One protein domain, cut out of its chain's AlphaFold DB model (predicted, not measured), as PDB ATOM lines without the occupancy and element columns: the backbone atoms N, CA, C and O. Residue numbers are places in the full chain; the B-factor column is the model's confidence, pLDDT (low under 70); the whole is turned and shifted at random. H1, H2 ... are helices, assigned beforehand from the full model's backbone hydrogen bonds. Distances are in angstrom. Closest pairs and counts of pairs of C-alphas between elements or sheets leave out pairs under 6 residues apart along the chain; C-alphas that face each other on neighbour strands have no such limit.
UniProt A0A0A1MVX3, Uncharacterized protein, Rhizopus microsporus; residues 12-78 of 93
ATOM      1  N   ALA A  12     129.129 114.379 149.106       82.88
ATOM      2  CA  ALA A  12     130.509 114.859 149.224       82.88
ATOM      3  C   ALA A  12     131.527 114.039 148.405       82.88
ATOM      4  O   ALA A  12     132.616 114.533 148.131       82.88
ATOM      5  N   ASN A  13     131.171 112.809 148.015       83.69
ATOM      6  CA  ASN A  13     132.005 111.901 147.226       83.69
ATOM      7  C   ASN A  13     131.541 111.809 145.754       83.69
ATOM      8  O   ASN A  13     131.983 110.916 145.036       83.69
ATOM      9  N   ARG A  14     130.639 112.698 145.310       87.06
ATOM     10  CA  ARG A  14     130.107 112.751 143.936       87.06
ATOM     11  C   ARG A  14     130.659 113.959 143.165       87.06
ATOM     12  O   ARG A  14     130.975 114.975 143.791       87.06
ATOM     13  N   PRO A  15     130.763 113.885 141.824       90.69
ATOM     14  CA  PRO A  15     131.144 115.033 141.005       90.69
ATOM     15  C   PRO A  15     130.119 116.167 141.139       90.69
ATOM     16  O   PRO A  15     128.919 115.930 141.306       90.69
ATOM     17  N   LYS A  16     130.592 117.418 141.080       88.12
ATOM     18  CA  LYS A  16     129.754 118.607 141.322       88.12
ATOM     19  C   LYS A  16     128.633 118.729 140.298       88.12
ATOM     20  O   LYS A  16     127.535 119.146 140.651       88.12
ATOM     21  N   GLU A  17     128.903 118.321 139.066       88.56
ATOM     22  CA  GLU A  17     127.971 118.328 137.946       88.56
ATOM     23  C   GLU A  17     126.773 117.407 138.225       88.56
ATOM     24  O   GLU A  17     125.626 117.818 138.068       88.56
ATOM     25  N   GLU A  18     127.020 116.197 138.734       86.94
ATOM     26  CA  GLU A  18     125.963 115.238 139.087       86.94
ATOM     27  C   GLU A  18     125.122 115.748 140.264       86.94
ATOM     28  O   GLU A  18     123.893 115.681 140.245       86.94
ATOM     29  N   VAL A  19     125.765 116.320 141.287       90.19
ATOM     30  CA  VAL A  19     125.055 116.919 142.430       90.19
ATOM     31  C   VAL A  19     124.188 118.096 141.978       90.19
ATOM     32  O   VAL A  19     123.044 118.224 142.417       90.19
ATOM     33  N   GLN A  20     124.703 118.935 141.077       88.69
ATOM     34  CA  GLN A  20     123.977 120.067 140.511       88.69
ATOM     35  C   GLN A  20     122.789 119.612 139.661       88.69
ATOM     36  O   GLN A  20     121.724 120.226 139.736       88.69
ATOM     37  N   GLU A  21     122.932 118.532 138.893       88.31
ATOM     38  CA  GLU A  21     121.840 117.941 138.122       88.31
ATOM     39  C   GLU A  21     120.740 117.389 139.042       88.31
ATOM     40  O   GLU A  21     119.557 117.655 138.826       88.31
ATOM     41  N   ILE A  22     121.111 116.677 140.112       86.00
ATOM     42  CA  ILE A  22     120.167 116.146 141.110       86.00
ATOM     43  C   ILE A  22     119.422 117.288 141.815       86.00
ATOM     44  O   ILE A  22     118.193 117.256 141.921       86.00
ATOM     45  N   ALA A  23     120.147 118.314 142.263       86.31
ATOM     46  CA  ALA A  23     119.560 119.492 142.894       86.31
ATOM     47  C   ALA A  23     118.637 120.245 141.922       86.31
ATOM     48  O   ALA A  23     117.519 120.614 142.285       86.31
ATOM     49  N   SER A  24     119.068 120.398 140.667       86.00
ATOM     50  CA  SER A  24     118.269 121.015 139.610       86.00
ATOM     51  C   SER A  24     116.985 120.234 139.370       86.00
ATOM     52  O   SER A  24     115.924 120.846 139.363       86.00
ATOM     53  N   LYS A  25     117.027 118.903 139.254       84.06
ATOM     54  CA  LYS A  25     115.820 118.070 139.097       84.06
ATOM     55  C   LYS A  25     114.831 118.263 140.254       84.06
ATOM     56  O   LYS A  25     113.637 118.416 140.005       84.06
ATOM     57  N   GLY A  26     115.314 118.336 141.497       80.56
ATOM     58  CA  GLY A  26     114.470 118.636 142.663       80.56
ATOM     59  C   GLY A  26     113.863 120.048 142.637       80.56
ATOM     60  O   GLY A  26     112.682 120.229 142.935       80.56
ATOM     61  N   GLY A  27     114.641 121.049 142.218       76.75
ATOM     62  CA  GLY A  27     114.176 122.433 142.070       76.75
ATOM     63  C   GLY A  27     113.193 122.638 140.910       76.75
ATOM     64  O   GLY A  27     112.235 123.398 141.045       76.75
ATOM     65  N   HIS A  28     113.376 121.927 139.794       70.19
ATOM     66  CA  HIS A  28     112.485 121.983 138.629       70.19
ATOM     67  C   HIS A  28     111.124 121.349 138.927       70.19
ATOM     68  O   HIS A  28     110.104 121.912 138.542       70.19
ATOM     69  N   ALA A  29     111.086 120.248 139.690       67.69
ATOM     70  CA  ALA A  29     109.830 119.659 140.165       67.69
ATOM     71  C   ALA A  29     109.005 120.623 141.044       67.69
ATOM     72  O   ALA A  29     107.799 120.455 141.196       67.69
ATOM     73  N   SER A  30     109.657 121.645 141.607       65.75
ATOM     74  CA  SER A  30     109.032 122.665 142.452       65.75
ATOM     75  C   SER A  30     108.609 123.924 141.670       65.75
ATOM     76  O   SER A  30     107.793 124.695 142.167       65.75
ATOM     77  N   HIS A  31     109.133 124.138 140.452       64.44
ATOM     78  CA  HIS A  31     108.914 125.358 139.654       64.44
ATOM     79  C   HIS A  31     107.557 125.412 138.933       64.44
ATOM     80  O   HIS A  31     107.085 126.499 138.615       64.44
ATOM     81  N   SER A  32     106.903 124.273 138.687       67.44
ATOM     82  CA  SER A  32     105.624 124.202 137.957       67.44
ATOM     83  C   SER A  32     104.380 124.401 138.838       67.44
ATOM     84  O   SER A  32     103.273 124.082 138.413       67.44
ATOM     85  N   GLY A  33     104.556 124.898 140.065       74.88
ATOM     86  CA  GLY A  33     103.506 124.963 141.077       74.88
ATOM     87  C   GLY A  33     103.383 123.628 141.809       74.88
ATOM     88  O   GLY A  33     102.827 122.659 141.297       74.88
ATOM     89  N   GLY A  34     103.950 123.567 143.013       81.06
ATOM     90  CA  GLY A  34     103.847 122.391 143.874       81.06
ATOM     91  C   GLY A  34     102.440 122.222 144.452       81.06
ATOM     92  O   GLY A  34     101.502 122.933 144.097       81.06
ATOM     93  N   PHE A  35     102.304 121.314 145.419       85.62
ATOM     94  CA  PHE A  35     101.032 121.072 146.109       85.62
ATOM     95  C   PHE A  35     100.384 122.364 146.642       85.62
ATOM     96  O   PHE A  35      99.183 122.533 146.503       85.62
ATOM     97  N   ALA A  36     101.187 123.303 147.157       83.75
ATOM     98  CA  ALA A  36     100.717 124.581 147.697       83.75
ATOM     99  C   ALA A  36     100.161 125.560 146.645       83.75
ATOM    100  O   ALA A  36      99.400 126.456 146.994       83.75
ATOM    101  N   SER A  37     100.541 125.411 145.374       86.38
ATOM    102  CA  SER A  37     100.102 126.290 144.277       86.38
ATOM    103  C   SER A  37      98.886 125.738 143.523       86.38
ATOM    104  O   SER A  37      98.419 126.362 142.575       86.38
ATOM    105  N   MET A  38      98.395 124.556 143.904       87.31
ATOM    106  CA  MET A  38      97.219 123.926 143.308       87.31
ATOM    107  C   MET A  38      95.922 124.542 143.861       87.31
ATOM    108  O   MET A  38      95.926 125.140 144.931       87.31
ATOM    109  N   ASP A  39      94.804 124.359 143.160       92.12
ATOM    110  CA  ASP A  39      93.477 124.738 143.654       92.12
ATOM    111  C   ASP A  39      93.164 124.131 145.050       92.12
ATOM    112  O   ASP A  39      93.429 122.937 145.252       92.12
ATOM    113  N   PRO A  40      92.609 124.905 146.007       92.62
ATOM    114  CA  PRO A  40      92.335 124.439 147.370       92.62
ATOM    115  C   PRO A  40      91.420 123.211 147.463       92.62
ATOM    116  O   PRO A  40      91.655 122.343 148.306       92.62
ATOM    117  N   GLU A  41      90.405 123.095 146.603       92.44
ATOM    118  CA  GLU A  41      89.496 121.942 146.617       92.44
ATOM    119  C   GLU A  41      90.241 120.682 146.178       92.44
ATOM    120  O   GLU A  41      90.172 119.628 146.818       92.44
ATOM    121  N   LYS A  42      91.065 120.813 145.136       92.44
ATOM    122  CA  LYS A  42      91.901 119.715 144.650       92.44
ATOM    123  C   LYS A  42      92.965 119.300 145.671       92.44
ATOM    124  O   LYS A  42      93.232 118.105 145.818       92.44
ATOM    125  N   GLN A  43      93.555 120.254 146.399       93.50
ATOM    126  CA  GLN A  43      94.457 119.958 147.518       93.50
ATOM    127  C   GLN A  43      93.744 119.142 148.602       93.50
ATOM    128  O   GLN A  43      94.268 118.115 149.042       93.50
ATOM    129  N   HIS A  44      92.541 119.567 149.001       91.94
ATOM    130  CA  HIS A  44      91.736 118.879 150.007       91.94
ATOM    131  C   HIS A  44      91.398 117.444 149.584       91.94
ATOM    132  O   HIS A  44      91.563 116.511 150.371       91.94
ATOM    133  N   ASP A  45      91.010 117.234 148.329       92.56
ATOM    134  CA  ASP A  45      90.710 115.903 147.802       92.56
ATOM    135  C   ASP A  45      91.922 114.970 147.819       92.56
ATOM    136  O   ASP A  45      91.811 113.799 148.200       92.56
ATOM    137  N   ILE A  46      93.093 115.472 147.420       89.69
ATOM    138  CA  ILE A  46      94.343 114.706 147.447       89.69
ATOM    139  C   ILE A  46      94.730 114.380 148.893       89.69
ATOM    140  O   ILE A  46      95.045 113.225 149.192       89.69
ATOM    141  N   ALA A  47      94.656 115.357 149.799       88.44
ATOM    142  CA  ALA A  47      94.934 115.160 151.218       88.44
ATOM    143  C   ALA A  47      93.970 114.139 151.848       88.44
ATOM    144  O   ALA A  47      94.405 113.223 152.546       88.44
ATOM    145  N   SER A  48      92.675 114.232 151.539       87.94
ATOM    146  CA  SER A  48      91.636 113.310 152.008       87.94
ATOM    147  C   SER A  48      91.869 111.886 151.499       87.94
ATOM    148  O   SER A  48      91.829 110.929 152.277       87.94
ATOM    149  N   LYS A  49      92.197 111.720 150.209       88.81
ATOM    150  CA  LYS A  49      92.574 110.417 149.632       88.81
ATOM    151  C   LYS A  49      93.832 109.847 150.288       88.81
ATOM    152  O   LYS A  49      93.842 108.666 150.625       88.81
ATOM    153  N   GLY A  50      94.855 110.668 150.524       86.69
ATOM    154  CA  GLY A  50      96.075 110.263 151.230       86.69
ATOM    155  C   GLY A  50      95.811 109.839 152.681       86.69
ATOM    156  O   GLY A  50      96.299 108.800 153.130       86.69
ATOM    157  N   GLY A  51      94.971 110.586 153.399       82.56
ATOM    158  CA  GLY A  51      94.534 110.253 154.756       82.56
ATOM    159  C   GLY A  51      93.790 108.917 154.822       82.56
ATOM    160  O   GLY A  51      94.117 108.065 155.646       82.56
ATOM    161  N   LYS A  52      92.855 108.682 153.893       81.19
ATOM    162  CA  LYS A  52      92.127 107.407 153.778       81.19
ATOM    163  C   LYS A  52      93.051 106.241 153.411       81.19
ATOM    164  O   LYS A  52      92.965 105.184 154.026       81.19
ATOM    165  N   ALA A  53      93.965 106.436 152.456       78.94
ATOM    166  CA  ALA A  53      94.904 105.403 152.007       78.94
ATOM    167  C   ALA A  53      95.942 105.023 153.078       78.94
ATOM    168  O   ALA A  53      96.332 103.863 153.177       78.94
ATOM    169  N   SER A  54      96.364 105.978 153.912       73.62
ATOM    170  CA  SER A  54      97.264 105.722 155.049       73.62
ATOM    171  C   SER A  54      96.577 105.017 156.230       73.62
ATOM    172  O   SER A  54      97.229 104.693 157.225       73.62
ATOM    173  N   GLY A  55      95.271 104.742 156.126       67.69
ATOM    174  CA  GLY A  55      94.483 104.037 157.134       67.69
ATOM    175  C   GLY A  55      94.191 104.858 158.392       67.69
ATOM    176  O   GLY A  55      93.701 104.289 159.363       67.69
ATOM    177  N   GLY A  56      94.524 106.157 158.417       62.06
ATOM    178  CA  GLY A  56      94.249 107.069 159.540       62.06
ATOM    179  C   GLY A  56      94.828 106.648 160.902       62.06
ATOM    180  O   GLY A  56      94.519 107.258 161.920       62.06
ATOM    181  N   SER A  57      95.660 105.607 160.953       64.69
ATOM    182  CA  SER A  57      96.020 104.896 162.184       64.69
ATOM    183  C   SER A  57      97.346 105.388 162.769       64.69
ATOM    184  O   SER A  57      98.208 104.606 163.167       64.69
ATOM    185  N   PHE A  58      97.549 106.704 162.797       67.56
ATOM    186  CA  PHE A  58      98.590 107.286 163.639       67.56
ATOM    187  C   PHE A  58      97.929 107.892 164.869       67.56
ATOM    188  O   PHE A  58      97.765 109.103 164.990       67.56
ATOM    189  N   THR A  59      97.488 107.027 165.779       75.00
ATOM    190  CA  THR A  59      97.029 107.470 167.093       75.00
ATOM    191  C   THR A  59      98.244 107.743 167.973       75.00
ATOM    192  O   THR A  59      99.182 106.936 168.042       75.00
ATOM    193  N   GLN A  60      98.247 108.902 168.632       70.62
ATOM    194  CA  GLN A  60      99.286 109.281 169.583       70.62
ATOM    195  C   GLN A  60      99.394 108.207 170.674       70.62
ATOM    196  O   GLN A  60      98.405 107.853 171.307       70.62
ATOM    197  N   GLY A  61     100.598 107.664 170.869       73.81
ATOM    198  CA  GLY A  61     100.852 106.616 171.861       73.81
ATOM    199  C   GLY A  61     100.579 105.179 171.401       73.81
ATOM    200  O   GLY A  61     100.854 104.261 172.172       73.81
ATOM    201  N   SER A  62     100.116 104.947 170.167       84.44
ATOM    202  CA  SER A  62     100.070 103.586 169.612       84.44
ATOM    203  C   SER A  62     101.463 102.983 169.457       84.44
ATOM    204  O   SER A  62     102.444 103.694 169.239       84.44
ATOM    205  N   GLU A  63     101.548 101.655 169.492       81.62
ATOM    206  CA  GLU A  63     102.802 100.935 169.237       81.62
ATOM    207  C   GLU A  63     103.395 101.286 167.868       81.62
ATOM    208  O   GLU A  63     104.590 101.544 167.761       81.62
ATOM    209  N   ARG A  64     102.551 101.440 166.840       79.81
ATOM    210  CA  ARG A  64     102.979 101.882 165.506       79.81
ATOM    211  C   ARG A  64     103.591 103.285 165.529       79.81
ATOM    212  O   ARG A  64     104.606 103.521 164.874       79.81
ATOM    213  N   ALA A  65     103.004 104.210 166.291       82.75
ATOM    214  CA  ALA A  65     103.544 105.555 166.461       82.75
ATOM    215  C   ALA A  65     104.866 105.561 167.237       82.75
ATOM    216  O   ALA A  65     105.811 106.244 166.838       82.75
ATOM    217  N   LYS A  66     104.963 104.758 168.303       83.75
ATOM    218  CA  LYS A  66     106.196 104.579 169.083       83.75
ATOM    219  C   LYS A  66     107.310 103.969 168.238       83.75
ATOM    220  O   LYS A  66     108.430 104.469 168.269       83.75
ATOM    221  N   GLU A  67     107.019 102.925 167.467       81.94
ATOM    222  CA  GLU A  67     107.991 102.266 166.596       81.94
ATOM    223  C   GLU A  67     108.467 103.212 165.486       81.94
ATOM    224  O   GLU A  67     109.673 103.352 165.272       81.94
ATOM    225  N   ALA A  68     107.547 103.927 164.832       83.62
ATOM    226  CA  ALA A  68     107.888 104.930 163.825       83.62
ATOM    227  C   ALA A  68     108.736 106.071 164.416       83.62
ATOM    228  O   ALA A  68     109.762 106.434 163.837       83.62
ATOM    229  N   GLY A  69     108.363 106.586 165.592       84.19
ATOM    230  CA  GLY A  69     109.117 107.610 166.319       84.19
ATOM    231  C   GLY A  69     110.501 107.123 166.753       84.19
ATOM    232  O   GLY A  69     111.494 107.822 166.559       84.19
ATOM    233  N   ARG A  70     110.605 105.887 167.253       85.31
ATOM    234  CA  ARG A  70     111.881 105.245 167.591       85.31
ATOM    235  C   ARG A  70     112.750 105.098 166.347       85.31
ATOM    236  O   ARG A  70     113.895 105.524 166.376       85.31
ATOM    237  N   LYS A  71     112.216 104.571 165.243       85.00
ATOM    238  CA  LYS A  71     112.941 104.385 163.975       85.00
ATOM    239  C   LYS A  71     113.415 105.711 163.371       85.00
ATOM    240  O   LYS A  71     114.544 105.785 162.887       85.00
ATOM    241  N   GLY A  72     112.589 106.756 163.429       83.06
ATOM    242  CA  GLY A  72     112.958 108.112 163.016       83.06
ATOM    243  C   GLY A  72     114.030 108.725 163.921       83.06
ATOM    244  O   GLY A  72     115.049 109.216 163.441       83.06
ATOM    245  N   GLY A  73     113.863 108.604 165.240       81.44
ATOM    246  CA  GLY A  73     114.813 109.098 166.238       81.44
ATOM    247  C   GLY A  73     116.158 108.364 166.232       81.44
ATOM    248  O   GLY A  73     117.185 108.984 166.483       81.44
ATOM    249  N   SER A  74     116.189 107.073 165.889       73.31
ATOM    250  CA  SER A  74     117.427 106.294 165.726       73.31
ATOM    251  C   SER A  74     118.283 106.772 164.550       73.31
ATOM    252  O   SER A  74     119.490 106.544 164.536       73.31
ATOM    253  N   ARG A  75     117.678 107.430 163.552       65.44
ATOM    254  CA  ARG A  75     118.410 108.067 162.444       65.44
ATOM    255  C   ARG A  75     118.920 109.461 162.808       65.44
ATOM    256  O   ARG A  75     119.931 109.877 162.260       65.44
ATOM    257  N   SER A  76     118.245 110.142 163.735       62.84
ATOM    258  CA  SER A  76     118.613 111.479 164.221       62.84
ATOM    259  C   SER A  76     119.709 111.443 165.301       62.84
ATOM    260  O   SER A  76     120.548 112.331 165.379       62.84
ATOM    261  N   ARG A  77     119.788 110.361 166.088       59.97
ATOM    262  CA  ARG A  77     120.728 110.189 167.216       59.97
ATOM    263  C   ARG A  77     122.216 110.000 166.857       59.97
ATOM    264  O   ARG A  77     122.984 109.581 167.712       59.97
ATOM    265  N   ARG A  78     122.650 110.290 165.626       60.25
ATOM    266  CA  ARG A  78     124.057 110.126 165.201       60.25
ATOM    267  C   ARG A  78     124.831 111.429 164.988       60.25
ATOM    268  O   ARG A  78     125.833 111.426 164.283       60.25
TER     269      ARG A  78
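Overview. This is residues 12 to 78 of the 93 residues of an uncharacterized protein of Rhizopus microsporus (UniProt A0A0A1MVX3). Three helices follow one another round a flat, open horseshoe: H1 makes one arm, H2 follows it round the far side, and H3 folds back toward the side where H1 begins. The middle is empty, and the frame is loose, with no helix touching another. The printed part has 67 residues with three named helices, in the order H1, H2, H3, and no named strand; the class is all helix. The whole is extended, with a radius of gyration of the C-alphas of 18.0 A, and spans 45 by 40 by 14 A.

Along the chain. H1, the longest helix, is residues 16 to 31 and measures 22.0 A from first to last C-alpha; it begins at C-alpha 16 at (129.754, 118.607, 141.322). H2 is residues 40 to 53 and measures 19.8 A, beginning at C-alpha 40 at (92.335, 124.439, 147.370). H3 is residues 63 to 76 and measures 19.7 A, ending at C-alpha 76 at (118.613, 111.479, 164.221).

Arrangement. H1 is apart from H2 and from H3, with no C-alpha of the one within 8 A of the other. H2 and H3 are apart too, with no C-alpha of the one within 8 A of the other. Residues 12 to 34, of which 16 to 31 belong to H1, stand free. Residues 69 to 78, of which 69 to 76 belong to H3, also stand free. In H2 every O i to N i+4 pair is within hydrogen-bond range; in H1 11 of 12 are, and in H3 9 of 10.

Size, cuts and confidence. The two C-alphas farthest apart, those of Glu 17 and Gly 61, are 45.0 A apart, while those of Ala 12 and Arg 78, the first and last printed, are 17.9 A apart. The printed part has no cut. The links H1 to H2, of 8 residues, and H2 to H3, of 9, are short. The mean pLDDT of the printed part is 80.8; residues 29 to 32, 55 to 58 and 75 to 78 are under 70.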